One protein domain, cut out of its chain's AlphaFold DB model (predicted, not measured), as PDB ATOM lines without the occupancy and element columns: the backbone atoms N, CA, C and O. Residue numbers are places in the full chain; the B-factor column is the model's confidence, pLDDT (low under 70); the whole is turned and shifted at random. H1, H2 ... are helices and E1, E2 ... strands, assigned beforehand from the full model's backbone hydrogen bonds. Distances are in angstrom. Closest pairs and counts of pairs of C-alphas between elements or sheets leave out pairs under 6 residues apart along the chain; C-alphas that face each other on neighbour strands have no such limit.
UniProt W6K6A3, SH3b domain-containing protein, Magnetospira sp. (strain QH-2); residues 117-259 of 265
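This is residues 117 to 259 of the 265 residues of the protein "SH3b domain-containing protein" of Magnetospira sp. (strain QH-2) (UniProt W6K6A3). One long sheet of eight strands is curled like part of a barrel, an open trough wrapped round helix H1, which lies in its hollow; the short helix H2 follows near one end of H1, beside part of E4. E2, E3 and E4 are the long strands, and E2 and E3 bend on their way. The printed part has 143 residues, with E1 to E8, then H1 and H2, along the chain; the sheet runs E1 E2 E3 E4 E5 E6 E7 E8, antiparallel throughout, and the class is mixed, helices and strands. It is compact, with a radius of gyration of the C-alphas of 14.6 A, and spans 46 by 31 by 27 A.

The strands E1, residues 117 to 122, E2, 125 to 138, E3, 145 to 157, E4, 160 to 171, E5, 182 to 189, E6, 200 to 206, E7, 211 to 218, and E8, 230 to 232, form a meander, each strand the antiparallel neighbour of the one before, and each such pair is a hairpin. Backbone atoms within hydrogen-bond range are, for instance, N 120 and O 127 of E1 and E2, 2.8 A, N 130 and O 152 of E2 and E3, 2.9 A, N 151 and O 166 of E3 and E4, 2.9 A, N 167 and O 188 of E4 and E5, 2.8 A, N 185 and O 203 of E5 and E6, 2.9 A, N 204 and O 213 of E6 and E7, 2.8 A, and N 212 and O 231 of E7 and E8, 2.8 A. The sheet is twisted and curls round H1, residues 236 to 250, with a curl of 160 degrees. The edge strands E1 and E8 are apart, yet both touch H1: the closest C-alphas are those of Ala 122 and Thr 248, 5.2 A, and of Ile 231 and Ala 242, 5.9 A. H1 also touches E6, closest at the C-alphas of Val 201 and Ala 247, 5.4 A, and E7, closest at those of Val 212 and Ala 239, 6.1 A. H2, residues 253 to 258, is on the sheet, near E4, and is apart from H1. With H1 and H2 on one face, sheet and helices make two layers. In H1 and H2 every O i to N i+4 pair is within hydrogen-bond range.

E1 begins at C-alpha 117, (-35.451, -14.697, -31.560). From first to last C-alpha E2 measures 36.0 A, E3 35.7 A, E4 33.6 A, E5 23.0 A, E7 21.6 A, H1 21.0 A and E6 19.4 A; E1, E8 and H2 are shorter. E2 bends by 66 degrees at residue 135, E3 by 51 degrees at residue 154. H1 begins at C-alpha 236, (-40.732, -7.973, -42.092), and H2 ends at C-alpha 258, (-15.301, -24.036, -40.744).

The two C-alphas farthest apart are those of Gly 141 and Asp 159, 47.6 A. The printed part has no cut, and the long link is E7 to E8, 11 residues. Mean pLDDT of the printed part is 92.2; residues 123, 175 and 177 are under 70.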
ATOM      1  N   THR A 117     -36.058 -13.435 -31.995       98.31
ATOM      2  CA  THR A 117     -35.451 -14.697 -31.560       98.31
ATOM      3  C   THR A 117     -36.369 -15.880 -31.816       98.31
ATOM      4  O   THR A 117     -37.589 -15.743 -31.699       98.31
ATOM      5  N   GLY A 118     -35.801 -17.053 -32.071       97.69
ATOM      6  CA  GLY A 118     -36.576 -18.282 -32.215       97.69
ATOM      7  C   GLY A 118     -35.747 -19.448 -32.727       97.69
ATOM      8  O   GLY A 118     -34.538 -19.338 -32.893       97.69
ATOM      9  N   ASP A 119     -36.417 -20.563 -32.990       96.50
ATOM     10  CA  ASP A 119     -35.804 -21.776 -33.527       96.50
ATOM     11  C   ASP A 119     -36.117 -21.936 -35.020       96.50
ATOM     12  O   ASP A 119     -37.201 -21.573 -35.485       96.50
ATOM     13  N   LEU A 120     -35.182 -22.520 -35.770       93.06
ATOM     14  CA  LEU A 120     -35.360 -22.917 -37.167       93.06
ATOM     15  C   LEU A 120     -34.609 -24.214 -37.490       93.06
ATOM     16  O   LEU A 120     -33.659 -24.603 -36.805       93.06
ATOM     17  N   ALA A 121     -35.038 -24.891 -38.554       88.44
ATOM     18  CA  ALA A 121     -34.295 -26.006 -39.129       88.44
ATOM     19  C   ALA A 121     -33.163 -25.468 -40.018       88.44
ATOM     20  O   ALA A 121     -33.385 -24.561 -40.813       88.44
ATOM     21  N   ALA A 122     -31.963 -26.039 -39.909       83.50
ATOM     22  CA  ALA A 122     -30.777 -25.535 -40.603       83.50
ATOM     23  C   ALA A 122     -29.893 -26.674 -41.114       83.50
ATOM     24  O   ALA A 122     -29.240 -27.358 -40.328       83.50
ATOM     25  N   GLY A 123     -29.866 -26.898 -42.432       69.50
ATOM     26  CA  GLY A 123     -28.895 -27.797 -43.072       69.50
ATOM     27  C   GLY A 123     -28.836 -29.227 -42.502       69.50
ATOM     28  O   GLY A 123     -27.766 -29.831 -42.472       69.50
ATOM     29  N   GLY A 124     -29.948 -29.783 -42.008       76.25
ATOM     30  CA  GLY A 124     -29.974 -31.096 -41.337       76.25
ATOM     31  C   GLY A 124     -29.674 -31.065 -39.830       76.25
ATOM     32  O   GLY A 124     -29.410 -32.106 -39.232       76.25
ATOM     33  N   GLY A 125     -29.714 -29.883 -39.217       86.88
ATOM     34  CA  GLY A 125     -29.711 -29.650 -37.777       86.88
ATOM     35  C   GLY A 125     -30.791 -28.641 -37.370       86.88
ATOM     36  O   GLY A 125     -31.736 -28.383 -38.118       86.88
ATOM     37  N   ALA A 126     -30.636 -28.065 -36.184       93.25
ATOM     38  CA  ALA A 126     -31.501 -27.010 -35.660       93.25
ATOM     39  C   ALA A 126     -30.647 -25.827 -35.204       93.25
ATOM     40  O   ALA A 126     -29.566 -26.048 -34.655       93.25
ATOM     41  N   CYS A 127     -31.130 -24.606 -35.405       95.00
ATOM     42  CA  CYS A 127     -30.502 -23.398 -34.885       95.00
ATOM     43  C   CYS A 127     -31.505 -22.580 -34.084       95.00
ATOM     44  O   CYS A 127     -32.645 -22.414 -34.507       95.00
ATOM     45  N   PHE A 128     -31.041 -22.018 -32.976       97.00
ATOM     46  CA  PHE A 128     -31.657 -20.860 -32.352       97.00
ATOM     47  C   PHE A 128     -31.024 -19.599 -32.946       97.00
ATOM     48  O   PHE A 128     -29.799 -19.528 -33.068       97.00
ATOM     49  N   TYR A 129     -31.838 -18.627 -33.347       97.62
ATOM     50  CA  TYR A 129     -31.384 -17.357 -33.904       97.62
ATOM     51  C   TYR A 129     -31.688 -16.191 -32.969       97.62
ATOM     52  O   TYR A 129     -32.702 -16.186 -32.269       97.62
ATOM     53  N   GLU A 130     -30.842 -15.169 -33.035       98.38
ATOM     54  CA  GLU A 130     -31.062 -13.851 -32.447       98.38
ATOM     55  C   GLU A 130     -30.716 -12.786 -33.489       98.38
ATOM     56  O   GLU A 130     -29.615 -12.767 -34.033       98.38
ATOM     57  N   VAL A 131     -31.668 -11.905 -33.787       98.56
ATOM     58  CA  VAL A 131     -31.520 -10.811 -34.749       98.56
ATOM     59  C   VAL A 131     -31.671  -9.491 -34.012       98.56
ATOM     60  O   VAL A 131     -32.726  -9.203 -33.440       98.56
ATOM     61  N   HIS A 132     -30.630  -8.666 -34.065       98.50
ATOM     62  CA  HIS A 132     -30.574  -7.372 -33.396       98.50
ATOM     63  C   HIS A 132     -30.434  -6.264 -34.428       98.50
ATOM     64  O   HIS A 132     -29.408  -6.160 -35.088       98.50
ATOM     65  N   TYR A 133     -31.453  -5.418 -34.552       98.50
ATOM     66  CA  TYR A 133     -31.399  -4.248 -35.424       98.50
ATOM     67  C   TYR A 133     -30.351  -3.239 -34.933       98.50
ATOM     68  O   TYR A 133     -30.423  -2.776 -33.795       98.50
ATOM     69  N   GLN A 134     -29.405  -2.893 -35.807       98.00
ATOM     70  CA  GLN A 134     -28.268  -2.015 -35.513       98.00
ATOM     71  C   GLN A 134     -28.478  -0.581 -35.996       98.00
ATOM     72  O   GLN A 134     -27.868   0.353 -35.478       98.00
ATOM     73  N   GLY A 135     -29.371  -0.378 -36.964       96.56
ATOM     74  CA  GLY A 135     -29.670   0.944 -37.494       96.56
ATOM     75  C   GLY A 135     -29.817   0.948 -39.004       96.56
ATOM     76  O   GLY A 135     -30.147  -0.064 -39.621       96.56
ATOM     77  N   ARG A 136     -29.612   2.131 -39.587       95.31
ATOM     78  CA  ARG A 136     -29.687   2.347 -41.031       95.31
ATOM     79  C   ARG A 136     -28.361   2.853 -41.557       95.31
ATOM     80  O   ARG A 136     -27.793   3.768 -40.959       95.31
ATOM     81  N   THR A 137     -27.966   2.343 -42.713       94.88
ATOM     82  CA  THR A 137     -26.786   2.807 -43.442       94.88
ATOM     83  C   THR A 137     -27.214   3.424 -44.767       94.88
ATOM     84  O   THR A 137     -28.102   2.920 -45.454       94.88
ATOM     85  N   GLU A 138     -26.637   4.576 -45.112       91.19
ATOM     86  CA  GLU A 138     -26.900   5.234 -46.393       91.19
ATOM     87  C   GLU A 138     -26.186   4.504 -47.529       91.19
ATOM     88  O   GLU A 138     -25.013   4.152 -47.415       91.19
ATOM     89  N   VAL A 139     -26.882   4.312 -48.652       86.25
ATOM     90  CA  VAL A 139     -26.274   3.750 -49.858       86.25
ATOM     91  C   VAL A 139     -25.672   4.883 -50.682       86.25
ATOM     92  O   VAL A 139     -26.380   5.795 -51.120       86.25
ATOM     93  N   GLU A 140     -24.359   4.827 -50.917       83.44
ATOM     94  CA  GLU A 140     -23.652   5.868 -51.662       83.44
ATOM     95  C   GLU A 140     -24.278   6.093 -53.049       83.44
ATOM     96  O   GLU A 140     -24.514   5.168 -53.826       83.44
ATOM     97  N   GLY A 141     -24.571   7.357 -53.364       81.06
ATOM     98  CA  GLY A 141     -25.119   7.749 -54.663       81.06
ATOM     99  C   GLY A 141     -26.612   7.455 -54.866       81.06
ATOM    100  O   GLY A 141     -27.153   7.814 -55.918       81.06
ATOM    101  N   ALA A 142     -27.310   6.884 -53.879       80.06
ATOM    102  CA  ALA A 142     -28.729   6.558 -53.976       80.06
ATOM    103  C   ALA A 142     -29.545   7.174 -52.821       80.06
ATOM    104  O   ALA A 142     -29.075   7.244 -51.692       80.06
ATOM    105  N   PRO A 143     -30.792   7.633 -53.061       81.38
ATOM    106  CA  PRO A 143     -31.662   8.162 -52.009       81.38
ATOM    107  C   PRO A 143     -32.329   7.018 -51.224       81.38
ATOM    108  O   PRO A 143     -33.541   7.047 -51.014       81.38
ATOM    109  N   ILE A 144     -31.558   5.982 -50.893       86.00
ATOM    110  CA  ILE A 144     -32.027   4.771 -50.223       86.00
ATOM    111  C   ILE A 144     -31.052   4.373 -49.115       86.00
ATOM    112  O   ILE A 144     -29.892   4.788 -49.098       86.00
ATOM    113  N   GLN A 145     -31.544   3.561 -48.196       92.06
ATOM    114  CA  GLN A 145     -30.824   3.062 -47.036       92.06
ATOM    115  C   GLN A 145     -30.953   1.540 -46.940       92.06
ATOM    116  O   GLN A 145     -31.880   0.938 -47.493       92.06
ATOM    117  N   THR A 146     -30.035   0.922 -46.211       95.31
ATOM    118  CA  THR A 146     -30.207  -0.433 -45.690       95.31
ATOM    119  C   THR A 146     -30.677  -0.365 -44.243       95.31
ATOM    120  O   THR A 146     -30.409   0.607 -43.538       95.31
ATOM    121  N   ALA A 147     -31.425  -1.374 -43.812       97.75
ATOM    122  CA  ALA A 147     -31.604  -1.699 -42.406       97.75
ATOM    123  C   ALA A 147     -30.632  -2.827 -42.069       97.75
ATOM    124  O   ALA A 147     -30.676  -3.873 -42.719       97.75
ATOM    125  N   ASP A 148     -29.785  -2.600 -41.075       98.25
ATOM    126  CA  ASP A 148     -28.682  -3.491 -40.734       98.25
ATOM    127  C   ASP A 148     -28.987  -4.226 -39.429       98.25
ATOM    128  O   ASP A 148     -29.574  -3.657 -38.500       98.25
ATOM    129  N   TYR A 149     -28.586  -5.492 -39.351       98.56
ATOM    130  CA  TYR A 149     -28.833  -6.361 -38.211       98.56
ATOM    131  C   TYR A 149     -27.600  -7.204 -37.889       98.56
ATOM    132  O   TYR A 149     -26.975  -7.782 -38.777       98.56
ATOM    133  N   ASP A 150     -27.322  -7.356 -36.600       98.25
ATOM    134  CA  ASP A 150     -26.448  -8.420 -36.120       98.25
ATOM    135  C   ASP A 150     -27.264  -9.709 -36.036       98.25
ATOM    136  O   ASP A 150     -28.366  -9.719 -35.476       98.25
ATOM    137  N   LEU A 151     -26.714 -10.790 -36.579       98.06
ATOM    138  CA  LEU A 151     -27.275 -12.131 -36.498       98.06
ATOM    139  C   LEU A 151     -26.380 -12.993 -35.611       98.06
ATOM    140  O   LEU A 151     -25.181 -13.104 -35.847       98.06
ATOM    141  N   ILE A 152     -26.967 -13.656 -34.624       96.88
ATOM    142  CA  ILE A 152     -26.303 -14.698 -33.843       96.88
ATOM    143  C   ILE A 152     -27.066 -15.995 -34.074       96.88
ATOM    144  O   ILE A 152     -28.291 -16.033 -33.976       96.88
ATOM    145  N   LEU A 153     -26.340 -17.062 -34.385       95.81
ATOM    146  CA  LEU A 153     -26.891 -18.397 -34.561       95.81
ATOM    147  C   LEU A 153     -26.230 -19.357 -33.587       95.81
ATOM    148  O   LEU A 153     -25.006 -19.463 -33.556       95.81
ATOM    149  N   HIS A 154     -27.047 -20.107 -32.858       95.38
ATOM    150  CA  HIS A 154     -26.631 -21.211 -32.002       95.38
ATOM    151  C   HIS A 154     -27.186 -22.504 -32.585       95.38
ATOM    152  O   HIS A 154     -28.368 -22.808 -32.445       95.38
ATOM    153  N   CYS A 155     -26.341 -23.263 -33.273       94.19
ATOM    154  CA  CYS A 155     -26.745 -24.427 -34.044       94.19
ATOM    155  C   CYS A 155     -26.295 -25.740 -33.398       94.19
ATOM    156  O   CYS A 155     -25.180 -25.874 -32.894       94.19
ATOM    157  N   SER A 156     -27.156 -26.749 -33.475       92.62
ATOM    158  CA  SER A 156     -26.836 -28.144 -33.183       92.62
ATOM    159  C   SER A 156     -26.939 -28.981 -34.451       92.62
ATOM    160  O   SER A 156     -27.995 -29.007 -35.090       92.62
ATOM    161  N   ARG A 157     -25.857 -29.680 -34.804       89.75
ATOM    162  CA  ARG A 157     -25.791 -30.539 -35.994       89.75
ATOM    163  C   ARG A 157     -25.002 -31.805 -35.666       89.75
ATOM    164  O   ARG A 157     -23.786 -31.760 -35.488       89.75
ATOM    165  N   GLY A 158     -25.710 -32.927 -35.531       86.44
ATOM    166  CA  GLY A 158     -25.147 -34.127 -34.906       86.44
ATOM    167  C   GLY A 158     -24.688 -33.825 -33.476       86.44
ATOM    168  O   GLY A 158     -25.429 -33.213 -32.706       86.44
ATOM    169  N   ASP A 159     -23.449 -34.188 -33.151       86.44
ATOM    170  CA  ASP A 159     -22.847 -33.927 -31.836       86.44
ATOM    171  C   ASP A 159     -22.228 -32.522 -31.710       86.44
ATOM    172  O   ASP A 159     -21.820 -32.115 -30.621       86.44
ATOM    173  N   LYS A 160     -22.163 -31.752 -32.807       88.62
ATOM    174  CA  LYS A 160     -21.534 -30.427 -32.823       88.62
ATOM    175  C   LYS A 160     -22.477 -29.348 -32.303       88.62
ATOM    176  O   LYS A 160     -23.657 -29.305 -32.664       88.62
ATOM    177  N   ARG A 161     -21.919 -28.435 -31.501       92.31
ATOM    178  CA  ARG A 161     -22.563 -27.206 -31.020       92.31
ATOM    179  C   ARG A 161     -21.796 -26.010 -31.563       92.31
ATOM    180  O   ARG A 161     -20.644 -25.790 -31.196       92.31
ATOM    181  N   ILE A 162     -22.441 -25.278 -32.453       92.69
ATOM    182  CA  ILE A 162     -21.861 -24.181 -33.218       92.69
ATOM    183  C   ILE A 162     -22.485 -22.886 -32.724       92.69
ATOM    184  O   ILE A 162     -23.701 -22.821 -32.557       92.69
ATOM    185  N   ARG A 163     -21.671 -21.849 -32.545       93.25
ATOM    186  CA  ARG A 163     -22.176 -20.483 -32.410       93.25
ATOM    187  C   ARG A 163     -21.463 -19.608 -33.403       93.25
ATOM    188  O   ARG A 163     -20.244 -19.525 -33.351       93.25
ATOM    189  N   THR A 164     -22.219 -18.959 -34.269       92.94
ATOM    190  CA  THR A 164     -21.661 -18.072 -35.281       92.94
ATOM    191  C   THR A 164     -22.371 -16.737 -35.263       92.94
ATOM    192  O   THR A 164     -23.578 -16.658 -35.029       92.94
ATOM    193  N   GLN A 165     -21.604 -15.692 -35.516       94.75
ATOM    194  CA  GLN A 165     -22.081 -14.363 -35.801       94.75
ATOM    195  C   GLN A 165     -22.122 -14.145 -37.314       94.75
ATOM    196  O   GLN A 165     -21.234 -14.558 -38.066       94.75
ATOM    197  N   GLY A 166     -23.185 -13.489 -37.742       95.31
ATOM    198  CA  GLY A 166     -23.360 -12.992 -39.085       95.31
ATOM    199  C   GLY A 166     -23.789 -11.534 -39.072       95.31
ATOM    200  O   GLY A 166     -24.204 -10.985 -38.050       95.31
ATOM    201  N   PHE A 167     -23.696 -10.929 -40.240       97.38
ATOM    202  CA  PHE A 167     -24.274  -9.636 -40.536       97.38
ATOM    203  C   PHE A 167     -25.429  -9.853 -41.504       97.38
ATOM    204  O   PHE A 167     -25.302 -10.592 -42.475       97.38
ATOM    205  N   MET A 168     -26.573  -9.247 -41.227       98.19
ATOM    206  CA  MET A 168     -27.715  -9.279 -42.126       98.19
ATOM    207  C   MET A 168     -28.081  -7.850 -42.492       98.19
ATOM    208  O   MET A 168     -28.054  -6.965 -41.641       98.19
ATOM    209  N   PHE A 169     -28.472  -7.617 -43.738       97.38
ATOM    210  CA  PHE A 169     -28.973  -6.313 -44.155       97.38
ATOM    211  C   PHE A 169     -30.138  -6.442 -45.129       97.38
ATOM    212  O   PHE A 169     -30.234  -7.390 -45.908       97.38
ATOM    213  N   LEU A 170     -31.042  -5.469 -45.063       97.38
ATOM    214  CA  LEU A 170     -32.230  -5.357 -45.899       97.38
ATOM    215  C   LEU A 170     -32.193  -4.027 -46.644       97.38
ATOM    216  O   LEU A 170     -32.222  -2.967 -46.019       97.38
ATOM    217  N   THR A 171     -32.207  -4.065 -47.972       94.12
ATOM    218  CA  THR A 171     -32.329  -2.847 -48.780       94.12
ATOM    219  C   THR A 171     -33.759  -2.323 -48.702       94.12
ATOM    220  O   THR A 171     -34.709  -3.031 -49.040       94.12
ATOM    221  N   GLU A 172     -33.942  -1.066 -48.289       92.25
ATOM    222  CA  GLU A 172     -35.288  -0.523 -48.060       92.25
ATOM    223  C   GLU A 172     -36.091  -0.309 -49.346       92.25
ATOM    224  O   GLU A 172     -37.306  -0.169 -49.289       92.25
ATOM    225  N   SER A 173     -35.418  -0.214 -50.492       87.56
ATOM    226  CA  SER A 173     -36.003   0.017 -51.812       87.56
ATOM    227  C   SER A 173     -35.876  -1.248 -52.660       87.56
ATOM    228  O   SER A 173     -34.953  -2.035 -52.439       87.56
ATOM    229  N   PRO A 174     -36.739  -1.443 -53.673       82.75
ATOM    230  CA  PRO A 174     -36.620  -2.585 -54.556       82.75
ATOM    231  C   PRO A 174     -35.242  -2.731 -55.202       82.75
ATOM    232  O   PRO A 174     -34.650  -1.735 -55.623       82.75
ATOM    233  N   TYR A 175     -34.791  -3.982 -55.338       68.44
ATOM    234  CA  TYR A 175     -33.465  -4.416 -55.805       68.44
ATOM    235  C   TYR A 175     -32.992  -3.745 -57.106       68.44
ATOM    236  O   TYR A 175     -31.817  -3.455 -57.288       68.44
ATOM    237  N   ASN A 176     -33.916  -3.425 -58.007       70.19
ATOM    238  CA  ASN A 176     -33.644  -2.797 -59.303       70.19
ATOM    239  C   ASN A 176     -34.191  -1.362 -59.410       70.19
ATOM    240  O   ASN A 176     -34.392  -0.863 -60.518       70.19
ATOM    241  N   LEU A 177     -34.516  -0.728 -58.277       68.94
ATOM    242  CA  LEU A 177     -35.219   0.560 -58.207       68.94
ATOM    243  C   LEU A 177     -36.500   0.582 -59.059       68.94
ATOM    244  O   LEU A 177     -36.908   1.624 -59.580       68.94
ATOM    245  N   SER A 178     -37.126  -0.583 -59.247       71.62
ATOM    246  CA  SER A 178     -38.399  -0.683 -59.947       71.62
ATOM    247  C   SER A 178     -39.568  -0.436 -58.998       71.62
ATOM    248  O   SER A 178     -39.419  -0.152 -57.811       71.62
ATOM    249  N   ARG A 179     -40.776  -0.534 -59.554       71.38
ATOM    250  CA  ARG A 179     -42.025  -0.486 -58.789       71.38
ATOM    251  C   ARG A 179     -42.469  -1.868 -58.311       71.38
ATOM    252  O   ARG A 179     -43.470  -1.963 -57.601       71.38
ATOM    253  N   ASP A 180     -41.766  -2.928 -58.707       81.12
ATOM    254  CA  ASP A 180     -42.026  -4.254 -58.168       81.12
ATOM    255  C   ASP A 180     -41.456  -4.313 -56.749       81.12
ATOM    256  O   ASP A 180     -40.297  -3.960 -56.553       81.12
ATOM    257  N   PRO A 181     -42.256  -4.691 -55.741       85.62
ATOM    258  CA  PRO A 181     -41.869  -4.581 -54.340       85.62
ATOM    259  C   PRO A 181     -40.975  -5.769 -53.933       85.62
ATOM    260  O   PRO A 181     -41.378  -6.607 -53.127       85.62
ATOM    261  N   LEU A 182     -39.802  -5.850 -54.569       92.06
ATOM    262  CA  LEU A 182     -38.793  -6.903 -54.455       92.06
ATOM    263  C   LEU A 182     -37.601  -6.381 -53.654       92.06
ATOM    264  O   LEU A 182     -36.751  -5.693 -54.212       92.06
ATOM    265  N   PHE A 183     -37.537  -6.685 -52.366       94.62
ATOM    266  CA  PHE A 183     -36.519  -6.150 -51.461       94.62
ATOM    267  C   PHE A 183     -35.455  -7.205 -51.190       94.62
ATOM    268  O   PHE A 183     -35.794  -8.341 -50.871       94.62
ATOM    269  N   GLN A 184     -34.181  -6.850 -51.331       95.94
ATOM    270  CA  GLN A 184     -33.094  -7.790 -51.073       95.94
ATOM    271  C   GLN A 184     -32.810  -7.880 -49.575       95.94
ATOM    272  O   GLN A 184     -32.650  -6.845 -48.928       95.94
ATOM    273  N   ILE A 185     -32.705  -9.107 -49.067       98.19
ATOM    274  CA  ILE A 185     -32.149  -9.424 -47.750       98.19
ATOM    275  C   ILE A 185     -30.904 -10.275 -47.976       98.19
ATOM    276  O   ILE A 185     -30.987 -11.314 -48.636       98.19
ATOM    277  N   SER A 186     -29.778  -9.848 -47.421       97.75
ATOM    278  CA  SER A 186     -28.512 -10.574 -47.477       97.75
ATOM    279  C   SER A 186     -28.091 -11.022 -46.085       97.75
ATOM    280  O   SER A 186     -28.276 -10.277 -45.125       97.75
ATOM    281  N   VAL A 187     -27.546 -12.234 -45.990       97.94
ATOM    282  CA  VAL A 187     -27.013 -12.833 -44.760       97.94
ATOM    283  C   VAL A 187     -25.564 -13.239 -45.002       97.94
ATOM    284  O   VAL A 187     -25.303 -14.162 -45.774       97.94
ATOM    285  N   ASP A 188     -24.651 -12.583 -44.299       96.81
ATOM    286  CA  ASP A 188     -23.207 -12.767 -44.393       96.81
ATOM    287  C   ASP A 188     -22.689 -13.441 -43.119       96.81
ATOM    288  O   ASP A 188     -23.045 -13.041 -42.011       96.81
ATOM    289  N   ILE A 189     -21.832 -14.456 -43.245       94.88
ATOM    290  CA  ILE A 189     -21.287 -15.203 -42.103       94.88
ATOM    291  C   ILE A 189     -19.834 -14.830 -41.855       94.88
ATOM    292  O   ILE A 189     -18.948 -15.201 -42.618       94.88
ATOM    293  N   LEU A 190     -19.589 -14.121 -40.755       90.56
ATOM    294  CA  LEU A 190     -18.314 -13.446 -40.505       90.56
ATOM    295  C   LEU A 190     -17.265 -14.330 -39.822       90.56
ATOM    296  O   LEU A 190     -16.073 -14.061 -39.935       90.56
ATOM    297  N   ASP A 191     -17.680 -15.399 -39.139       89.00
ATOM    298  CA  ASP A 191     -16.765 -16.228 -38.337       89.00
ATOM    299  C   ASP A 191     -15.958 -17.250 -39.158       89.00
ATOM    300  O   ASP A 191     -15.164 -18.022 -38.605       89.00
ATOM    301  N   ILE A 192     -16.121 -17.262 -40.483       86.81
ATOM    302  CA  ILE A 192     -15.372 -18.148 -41.376       86.81
ATOM    303  C   ILE A 192     -14.067 -17.476 -41.780       86.81
ATOM    304  O   ILE A 192     -14.019 -16.575 -42.611       86.81
ATOM    305  N   HIS A 193     -12.984 -17.973 -41.193       81.44
ATOM    306  CA  HIS A 193     -11.631 -17.527 -41.483       81.44
ATOM    307  C   HIS A 193     -11.070 -18.365 -42.632       81.44
ATOM    308  O   HIS A 193     -10.690 -19.524 -42.450       81.44
ATOM    309  N   SER A 194     -11.046 -17.790 -43.830       82.06
ATOM    310  CA  SER A 194     -10.478 -18.418 -45.021       82.06
ATOM    311  C   SER A 194      -9.864 -17.369 -45.946       82.06
ATOM    312  O   SER A 194     -10.077 -16.178 -45.741       82.06
ATOM    313  N   ASP A 195      -9.129 -17.810 -46.969       86.00
ATOM    314  CA  ASP A 195      -8.621 -16.918 -48.024       86.00
ATOM    315  C   ASP A 195      -9.733 -16.428 -48.976       86.00
ATOM    316  O   ASP A 195      -9.485 -15.605 -49.854       86.00
ATOM    317  N   GLU A 196     -10.952 -16.950 -48.817       88.88
ATOM    318  CA  GLU A 196     -12.142 -16.590 -49.584       88.88
ATOM    319  C   GLU A 196     -12.942 -15.495 -48.868       88.88
ATOM    320  O   GLU A 196     -12.877 -15.354 -47.644       88.88
ATOM    321  N   GLU A 197     -13.763 -14.770 -49.629       90.00
ATOM    322  CA  GLU A 197     -14.761 -13.866 -49.055       90.00
ATOM    323  C   GLU A 197     -15.735 -14.626 -48.130       90.00
ATOM    324  O   GLU A 197     -16.039 -15.797 -48.391       90.00
ATOM    325  N   PRO A 198     -16.248 -13.984 -47.063       92.00
ATOM    326  CA  PRO A 198     -17.259 -14.577 -46.192       92.00
ATOM    327  C   PRO A 198     -18.457 -15.119 -46.988       92.00
ATOM    328  O   PRO A 198     -18.889 -14.457 -47.937       92.00
ATOM    329  N   PRO A 199     -19.039 -16.281 -46.623       94.62
ATOM    330  CA  PRO A 199     -20.256 -16.740 -47.274       94.62
ATOM    331  C   PRO A 199     -21.365 -15.700 -47.129       94.62
ATOM    332  O   PRO A 199     -21.715 -15.321 -46.010       94.62
ATOM    333  N   SER A 200     -21.934 -15.292 -48.257       96.69
ATOM    334  CA  SER A 200     -23.050 -14.360 -48.353       96.69
ATOM    335  C   SER A 200     -24.186 -15.023 -49.114       96.69
ATOM    336  O   SER A 200     -23.990 -15.538 -50.217       96.69
ATOM    337  N   VAL A 201     -25.375 -15.040 -48.518       97.12
ATOM    338  CA  VAL A 201     -26.600 -15.503 -49.171       97.12
ATOM    339  C   VAL A 201     -27.504 -14.315 -49.416       97.12
ATOM    340  O   VAL A 201     -27.931 -13.655 -48.471       97.12
ATOM    341  N   ALA A 202     -27.842 -14.080 -50.678       97.25
ATOM    342  CA  ALA A 202     -28.819 -13.085 -51.070       97.25
ATOM    343  C   ALA A 202     -30.184 -13.740 -51.314       97.25
ATOM    344  O   ALA A 202     -30.323 -14.801 -51.933       97.25
ATOM    345  N   THR A 203     -31.221 -13.075 -50.821       97.75
ATOM    346  CA  THR A 203     -32.619 -13.464 -50.989       97.75
ATOM    347  C   THR A 203     -33.459 -12.253 -51.378       97.75
ATOM    348  O   THR A 203     -33.091 -11.109 -51.112       97.75
ATOM    349  N   ILE A 204     -34.607 -12.497 -52.008       97.12
ATOM    350  CA  ILE A 204     -35.543 -11.458 -52.438       97.12
ATOM    351  C   ILE A 204     -36.876 -11.644 -51.721       97.12
ATOM    352  O   ILE A 204     -37.601 -12.607 -51.979       97.12
ATOM    353  N   TRP A 205     -37.241 -10.689 -50.872       96.81
ATOM    354  CA  TRP A 205     -38.580 -10.576 -50.313       96.81
ATOM    355  C   TRP A 205     -39.524  -9.914 -51.317       96.81
ATOM    356  O   TRP A 205     -39.459  -8.712 -51.587       96.81
ATOM    357  N   ASN A 206     -40.428 -10.715 -51.873       93.75
ATOM    358  CA  ASN A 206     -41.489 -10.260 -52.752       93.75
ATOM    359  C   ASN A 206     -42.761  -9.991 -51.938       93.75
ATOM    360  O   ASN A 206     -43.524 -10.908 -51.643       93.75
ATOM    361  N   ARG A 207     -43.036  -8.712 -51.652       90.00
ATOM    362  CA  ARG A 207     -44.236  -8.275 -50.905       90.00
ATOM    363  C   ARG A 207     -45.542  -8.324 -51.699       90.00
ATOM    364  O   ARG A 207     -46.579  -7.882 -51.214       90.00
ATOM    365  N   ARG A 208     -45.496  -8.693 -52.978       87.50
ATOM    366  CA  ARG A 208     -46.708  -8.923 -53.775       87.50
ATOM    367  C   ARG A 208     -47.190 -10.358 -53.623       87.50
ATOM    368  O   ARG A 208     -48.394 -10.575 -53.605       87.50
ATOM    369  N   ASP A 209     -46.248 -11.290 -53.547       91.81
ATOM    370  CA  ASP A 209     -46.514 -12.726 -53.491       91.81
ATOM    371  C   ASP A 209     -46.340 -13.293 -52.072       91.81
ATOM    372  O   ASP A 209     -46.369 -14.512 -51.912       91.81
ATOM    373  N   ASP A 210     -46.098 -12.427 -51.083       95.38
ATOM    374  CA  ASP A 210     -45.881 -12.748 -49.669       95.38
ATOM    375  C   ASP A 210     -44.900 -13.907 -49.464       95.38
ATOM    376  O   ASP A 210     -45.202 -14.910 -48.817       95.38
ATOM    377  N   LYS A 211     -43.708 -13.795 -50.067       97.56
ATOM    378  CA  LYS A 211     -42.655 -14.817 -49.975       97.56
ATOM    379  C   LYS A 211     -41.250 -14.239 -50.087       97.56
ATOM    380  O   LYS A 211     -41.030 -13.256 -50.795       97.56
ATOM    381  N   VAL A 212     -40.292 -14.901 -49.450       97.94
ATOM    382  CA  VAL A 212     -38.854 -14.722 -49.681       97.94
ATOM    383  C   VAL A 212     -38.370 -15.807 -50.629       97.94
ATOM    384  O   VAL A 212     -38.766 -16.962 -50.501       97.94
ATOM    385  N   ILE A 213     -37.549 -15.430 -51.604       97.19
ATOM    386  CA  ILE A 213     -37.031 -16.304 -52.657       97.19
ATOM    387  C   ILE A 213     -35.508 -16.322 -52.551       97.19
ATOM    388  O   ILE A 213     -34.893 -15.265 -52.431       97.19
ATOM    389  N   PHE A 214     -34.906 -17.504 -52.620       97.19
ATOM    390  CA  PHE A 214     -33.457 -17.643 -52.727       97.19
ATOM    391  C   PHE A 214     -32.966 -17.059 -54.059       97.19
ATOM    392  O   PHE A 214     -33.523 -17.380 -55.110       97.19
ATOM    393  N   GLU A 215     -31.941 -16.206 -54.015       95.69
ATOM    394  CA  GLU A 215     -31.357 -15.591 -55.212       95.69
ATOM    395  C   GLU A 215     -29.979 -16.172 -55.510       95.69
ATOM    396  O   GLU A 215     -29.782 -16.747 -56.581       95.69
ATOM    397  N   SER A 216     -29.052 -16.084 -54.559       95.69
ATOM    398  CA  SER A 216     -27.697 -16.589 -54.747       95.69
ATOM    399  C   SER A 216     -26.992 -16.879 -53.425       95.69
ATOM    400  O   SER A 216     -27.390 -16.412 -52.359       95.69
ATOM    401  N   ILE A 217     -25.919 -17.663 -53.513       95.56
ATOM    402  CA  ILE A 217     -24.905 -17.797 -52.472       95.56
ATOM    403  C   ILE A 217     -23.531 -17.618 -53.113       95.56
ATOM    404  O   ILE A 217     -23.257 -18.185 -54.173       95.56
ATOM    405  N   GLY A 218     -22.669 -16.849 -52.462       94.00
ATOM    406  CA  GLY A 218     -21.282 -16.672 -52.859       94.00
ATOM    407  C   GLY A 218     -20.338 -16.743 -51.659       94.00
ATOM    408  O   GLY A 218     -20.779 -16.513 -50.534       94.00
ATOM    409  N   PRO A 219     -19.049 -17.044 -51.883       94.75
ATOM    410  CA  PRO A 219     -18.486 -17.633 -53.104       94.75
ATOM    411  C   PRO A 219     -18.969 -19.077 -53.368       94.75
ATOM    412  O   PRO A 219     -19.404 -19.785 -52.460       94.75
ATOM    413  N   GLU A 220     -18.859 -19.546 -54.621       93.62
ATOM    414  CA  GLU A 220     -19.361 -20.864 -55.072       93.62
ATOM    415  C   GLU A 220     -18.790 -22.041 -54.257       93.62
ATOM    416  O   GLU A 220     -19.451 -23.053 -54.042       93.62
ATOM    417  N   VAL A 221     -17.582 -21.890 -53.711       94.25
ATOM    418  CA  VAL A 221     -16.946 -22.891 -52.841       94.25
ATOM    419  C   VAL A 221     -17.720 -23.160 -51.540       94.25
ATOM    420  O   VAL A 221     -17.525 -24.206 -50.917       94.25
ATOM    421  N   PHE A 222     -18.601 -22.247 -51.131       94.88
ATOM    422  CA  PHE A 222     -19.500 -22.377 -49.980       94.88
ATOM    423  C   PHE A 222     -20.939 -22.723 -50.377       94.88
ATOM    424  O   PHE A 222     -21.766 -23.030 -49.513       94.88
ATOM    425  N   ALA A 223     -21.220 -22.743 -51.681       93.69
ATOM    426  CA  ALA A 223     -22.540 -22.965 -52.232       93.69
ATOM    427  C   ALA A 223     -22.991 -24.422 -52.132       93.69
ATOM    428  O   ALA A 223     -22.255 -25.364 -52.448       93.69
ATOM    429  N   ARG A 224     -24.255 -24.591 -51.759       92.75
ATOM    430  CA  ARG A 224     -25.090 -25.753 -52.048       92.75
ATOM    431  C   ARG A 224     -26.423 -25.234 -52.588       92.75
ATOM    432  O   ARG A 224     -26.928 -24.216 -52.131       92.75
ATOM    433  N   GLU A 225     -27.017 -25.973 -53.521       87.69
ATOM    434  CA  GLU A 225     -28.404 -25.731 -53.920       87.69
ATOM    435  C   GLU A 225     -29.344 -25.986 -52.722       87.69
ATOM    436  O   GLU A 225     -29.374 -27.116 -52.212       87.69
ATOM    437  N   PRO A 226     -30.105 -24.981 -52.255       86.50
ATOM    438  CA  PRO A 226     -30.991 -25.157 -51.116       86.50
ATOM    439  C   PRO A 226     -32.186 -26.043 -51.482       86.50
ATOM    440  O   PRO A 226     -32.746 -25.954 -52.579       86.50
ATOM    441  N   ASP A 227     -32.609 -26.880 -50.532       83.00
ATOM    442  CA  ASP A 227     -33.755 -27.780 -50.718       83.00
ATOM    443  C   ASP A 227     -35.066 -26.983 -50.890       83.00
ATOM    444  O   ASP A 227     -35.965 -27.382 -51.636       83.00
ATOM    445  N   LEU A 228     -35.153 -25.820 -50.235       84.44
ATOM    446  CA  LEU A 228     -36.236 -24.851 -50.372       84.44
ATOM    447  C   LEU A 228     -35.745 -23.630 -51.149       84.44
ATOM    448  O   LEU A 228     -34.735 -23.026 -50.808       84.44
ATOM    449  N   LYS A 229     -36.497 -23.229 -52.177       92.88
ATOM    450  CA  LYS A 229     -36.179 -22.041 -52.991       92.88
ATOM    451  C   LYS A 229     -37.025 -20.820 -52.652       92.88
ATOM    452  O   LYS A 229     -36.725 -19.722 -53.114       92.88
ATOM    453  N   ALA A 230     -38.105 -21.011 -51.900       96.88
ATOM    454  CA  ALA A 230     -38.963 -19.930 -51.449       96.88
ATOM    455  C   ALA A 230     -39.707 -20.311 -50.167       96.88
ATOM    456  O   ALA A 230     -40.109 -21.463 -50.008       96.88
ATOM    457  N   ILE A 231     -39.927 -19.327 -49.297       96.50
ATOM    458  CA  ILE A 231     -40.622 -19.474 -48.015       96.50
ATOM    459  C   ILE A 231     -41.668 -18.351 -47.892       96.50
ATOM    460  O   ILE A 231     -41.341 -17.203 -48.207       96.50
ATOM    461  N   PRO A 232     -42.916 -18.636 -47.471       97.44
ATOM    462  CA  PRO A 232     -43.926 -17.605 -47.227       97.44
ATOM    463  C   PRO A 232     -43.481 -16.562 -46.190       97.44
ATOM    464  O   PRO A 232     -42.905 -16.908 -45.160       97.44
ATOM    465  N   ALA A 233     -43.772 -15.291 -46.459       97.56
ATOM    466  CA  ALA A 233     -43.459 -14.164 -45.593       97.56
ATOM    467  C   ALA A 233     -44.360 -12.952 -45.889       97.56
ATOM    468  O   ALA A 233     -44.101 -12.181 -46.820       97.56
ATOM    469  N   GLU A 234     -45.391 -12.765 -45.063       94.44
ATOM    470  CA  GLU A 234     -46.318 -11.625 -45.153       94.44
ATOM    471  C   GLU A 234     -45.757 -10.302 -44.594       94.44
ATOM    472  O   GLU A 234     -46.204  -9.216 -44.972       94.44
ATOM    473  N   ASP A 235     -44.771 -10.368 -43.699       95.00
ATOM    474  CA  ASP A 235     -44.249  -9.214 -42.971       95.00
ATOM    475  C   ASP A 235     -42.720  -9.238 -42.829       95.00
ATOM    476  O   ASP A 235     -42.050 -10.198 -43.214       95.00
ATOM    477  N   LEU A 236     -42.170  -8.144 -42.294       96.19
ATOM    478  CA  LEU A 236     -40.732  -7.973 -42.092       96.19
ATOM    479  C   LEU A 236     -40.148  -9.098 -41.232       96.19
ATOM    480  O   LEU A 236     -39.123  -9.670 -41.586       96.19
ATOM    481  N   THR A 237     -40.793  -9.422 -40.113       97.44
ATOM    482  CA  THR A 237     -40.307 -10.433 -39.173       97.44
ATOM    483  C   THR A 237     -40.206 -11.792 -39.854       97.44
ATOM    484  O   THR A 237     -39.156 -12.428 -39.805       97.44
ATOM    485  N   ARG A 238     -41.262 -12.214 -40.555       97.62
ATOM    486  CA  ARG A 238     -41.271 -13.454 -41.336       97.62
ATOM    487  C   ARG A 238     -40.248 -13.430 -42.461       97.62
ATOM    488  O   ARG A 238     -39.617 -14.453 -42.701       97.62
ATOM    489  N   ALA A 239     -40.048 -12.286 -43.112       98.06
ATOM    490  CA  ALA A 239     -39.072 -12.156 -44.186       98.06
ATOM    491  C   ALA A 239     -37.628 -12.331 -43.692       98.06
ATOM    492  O   ALA A 239     -36.860 -13.060 -44.315       98.06
ATOM    493  N   LEU A 240     -37.274 -11.728 -42.553       98.44
ATOM    494  CA  LEU A 240     -35.949 -11.889 -41.948       98.44
ATOM    495  C   LEU A 240     -35.703 -13.345 -41.524       98.44
ATOM    496  O   LEU A 240     -34.657 -13.903 -41.837       98.44
ATOM    497  N   VAL A 241     -36.682 -14.001 -40.887       97.62
ATOM    498  CA  VAL A 241     -36.556 -15.424 -40.510       97.62
ATOM    499  C   VAL A 241     -36.415 -16.318 -41.739       97.62
ATOM    500  O   VAL A 241     -35.534 -17.172 -41.779       97.62
ATOM    501  N   ALA A 242     -37.242 -16.098 -42.763       97.31
ATOM    502  CA  ALA A 242     -37.177 -16.847 -44.010       97.31
ATOM    503  C   ALA A 242     -35.821 -16.687 -44.718       97.31
ATOM    504  O   ALA A 242     -35.309 -17.654 -45.279       97.31
ATOM    505  N   ALA A 243     -35.216 -15.496 -44.672       97.69
ATOM    506  CA  ALA A 243     -33.880 -15.273 -45.213       97.69
ATOM    507  C   ALA A 243     -32.815 -16.093 -44.466       97.69
ATOM    508  O   ALA A 243     -31.963 -16.699 -45.111       97.69
ATOM    509  N   ILE A 244     -32.893 -16.185 -43.134       97.00
ATOM    510  CA  ILE A 244     -31.977 -17.007 -42.324       97.00
ATOM    511  C   ILE A 244     -32.168 -18.502 -42.622       97.00
ATOM    512  O   ILE A 244     -31.193 -19.240 -42.782       97.00
ATOM    513  N   GLU A 245     -33.414 -18.965 -42.731       95.50
ATOM    514  CA  GLU A 245     -33.719 -20.361 -43.064       95.50
ATOM    515  C   GLU A 245     -33.187 -20.733 -44.458       95.50
ATOM    516  O   GLU A 245     -32.474 -21.727 -44.610       95.50
ATOM    517  N   LEU A 246     -33.429 -19.887 -45.466       95.69
ATOM    518  CA  LEU A 246     -32.862 -20.072 -46.804       95.69
ATOM    519  C   LEU A 246     -31.329 -20.032 -46.777       95.69
ATOM    520  O   LEU A 246     -30.700 -20.906 -47.375       95.69
ATOM    521  N   ALA A 247     -30.728 -19.087 -46.049       94.94
ATOM    522  CA  ALA A 247     -29.279 -18.956 -45.939       94.94
ATOM    523  C   ALA A 247     -28.628 -20.214 -45.364       94.94
ATOM    524  O   ALA A 247     -27.775 -20.819 -46.011       94.94
ATOM    525  N   THR A 248     -29.095 -20.672 -44.204       94.12
ATOM    526  CA  THR A 248     -28.575 -21.892 -43.571       94.12
ATOM    527  C   THR A 248     -28.799 -23.141 -44.432       94.12
ATOM    528  O   THR A 248     -27.989 -24.068 -44.401       94.12
ATOM    529  N   SER A 249     -29.864 -23.184 -45.242       92.88
ATOM    530  CA  SER A 249     -30.119 -24.295 -46.170       92.88
ATOM    531  C   SER A 249     -29.206 -24.301 -47.406       92.88
ATOM    532  O   SER A 249     -28.961 -25.365 -47.976       92.88
ATOM    533  N   ALA A 250     -28.679 -23.137 -47.799       94.31
ATOM    534  CA  ALA A 250     -27.799 -22.964 -48.955       94.31
ATOM    535  C   ALA A 250     -26.317 -23.229 -48.638       94.31
ATOM    536  O   ALA A 250     -25.485 -23.281 -49.542       94.31
ATOM    537  N   TRP A 251     -25.959 -23.415 -47.367       93.75
ATOM    538  CA  TRP A 251     -24.590 -23.712 -46.952       93.75
ATOM    539  C   TRP A 251     -24.213 -25.170 -47.208       93.75
ATOM    540  O   TRP A 251     -24.900 -26.104 -46.778       93.75
ATOM    541  N   ASN A 252     -23.072 -25.380 -47.862       93.94
ATOM    542  CA  ASN A 252     -22.496 -26.713 -48.020       93.94
ATOM    543  C   ASN A 252     -21.727 -27.179 -46.768       93.94
ATOM    544  O   ASN A 252     -21.542 -26.442 -45.801       93.94
ATOM    545  N   GLU A 253     -21.237 -28.421 -46.789       92.25
ATOM    546  CA  GLU A 253     -20.485 -28.992 -45.660       92.25
ATOM    547  C   GLU A 253     -19.210 -28.218 -45.307       92.25
ATOM    548  O   GLU A 253     -18.803 -28.225 -44.146       92.25
ATOM    549  N   LYS A 254     -18.588 -27.520 -46.270       93.62
ATOM    550  CA  LYS A 254     -17.381 -26.729 -46.012       93.62
ATOM    551  C   LYS A 254     -17.692 -25.581 -45.055       93.62
ATOM    552  O   LYS A 254     -16.972 -25.442 -44.071       93.62
ATOM    553  N   VAL A 255     -18.780 -24.838 -45.282       93.69
ATOM    554  CA  VAL A 255     -19.251 -23.790 -44.357       93.69
ATOM    555  C   VAL A 255     -19.403 -24.371 -42.955       93.69
ATOM    556  O   VAL A 255     -18.719 -23.945 -42.032       93.69
ATOM    557  N   TRP A 256     -20.211 -25.424 -42.815       92.44
ATOM    558  CA  TRP A 256     -20.477 -26.057 -41.524       92.44
ATOM    559  C   TRP A 256     -19.226 -26.597 -40.823       92.44
ATOM    560  O   TRP A 256     -19.189 -26.641 -39.597       92.44
ATOM    561  N   SER A 257     -18.209 -27.021 -41.577       90.75
ATOM    562  CA  SER A 257     -16.944 -27.511 -41.021       90.75
ATOM    563  C   SER A 257     -16.005 -26.408 -40.531       90.75
ATOM    564  O   SER A 257     -15.161 -26.681 -39.683       90.75
ATOM    565  N   LEU A 258     -16.138 -25.193 -41.075       92.25
ATOM    566  CA  LEU A 258     -15.301 -24.036 -40.744       92.25
ATOM    567  C   LEU A 258     -15.883 -23.188 -39.609       92.25
ATOM    568  O   LEU A 258     -15.163 -22.371 -39.039       92.25
ATOM    569  N   LEU A 259     -17.162 -23.375 -39.279       91.88
ATOM    570  CA  LEU A 259     -17.792 -22.673 -38.170       91.88
ATOM    571  C   LEU A 259     -17.223 -23.123 -36.816       91.88
ATOM    572  O   LEU A 259     -16.977 -24.317 -36.613       91.88
TER     573      LEU A 259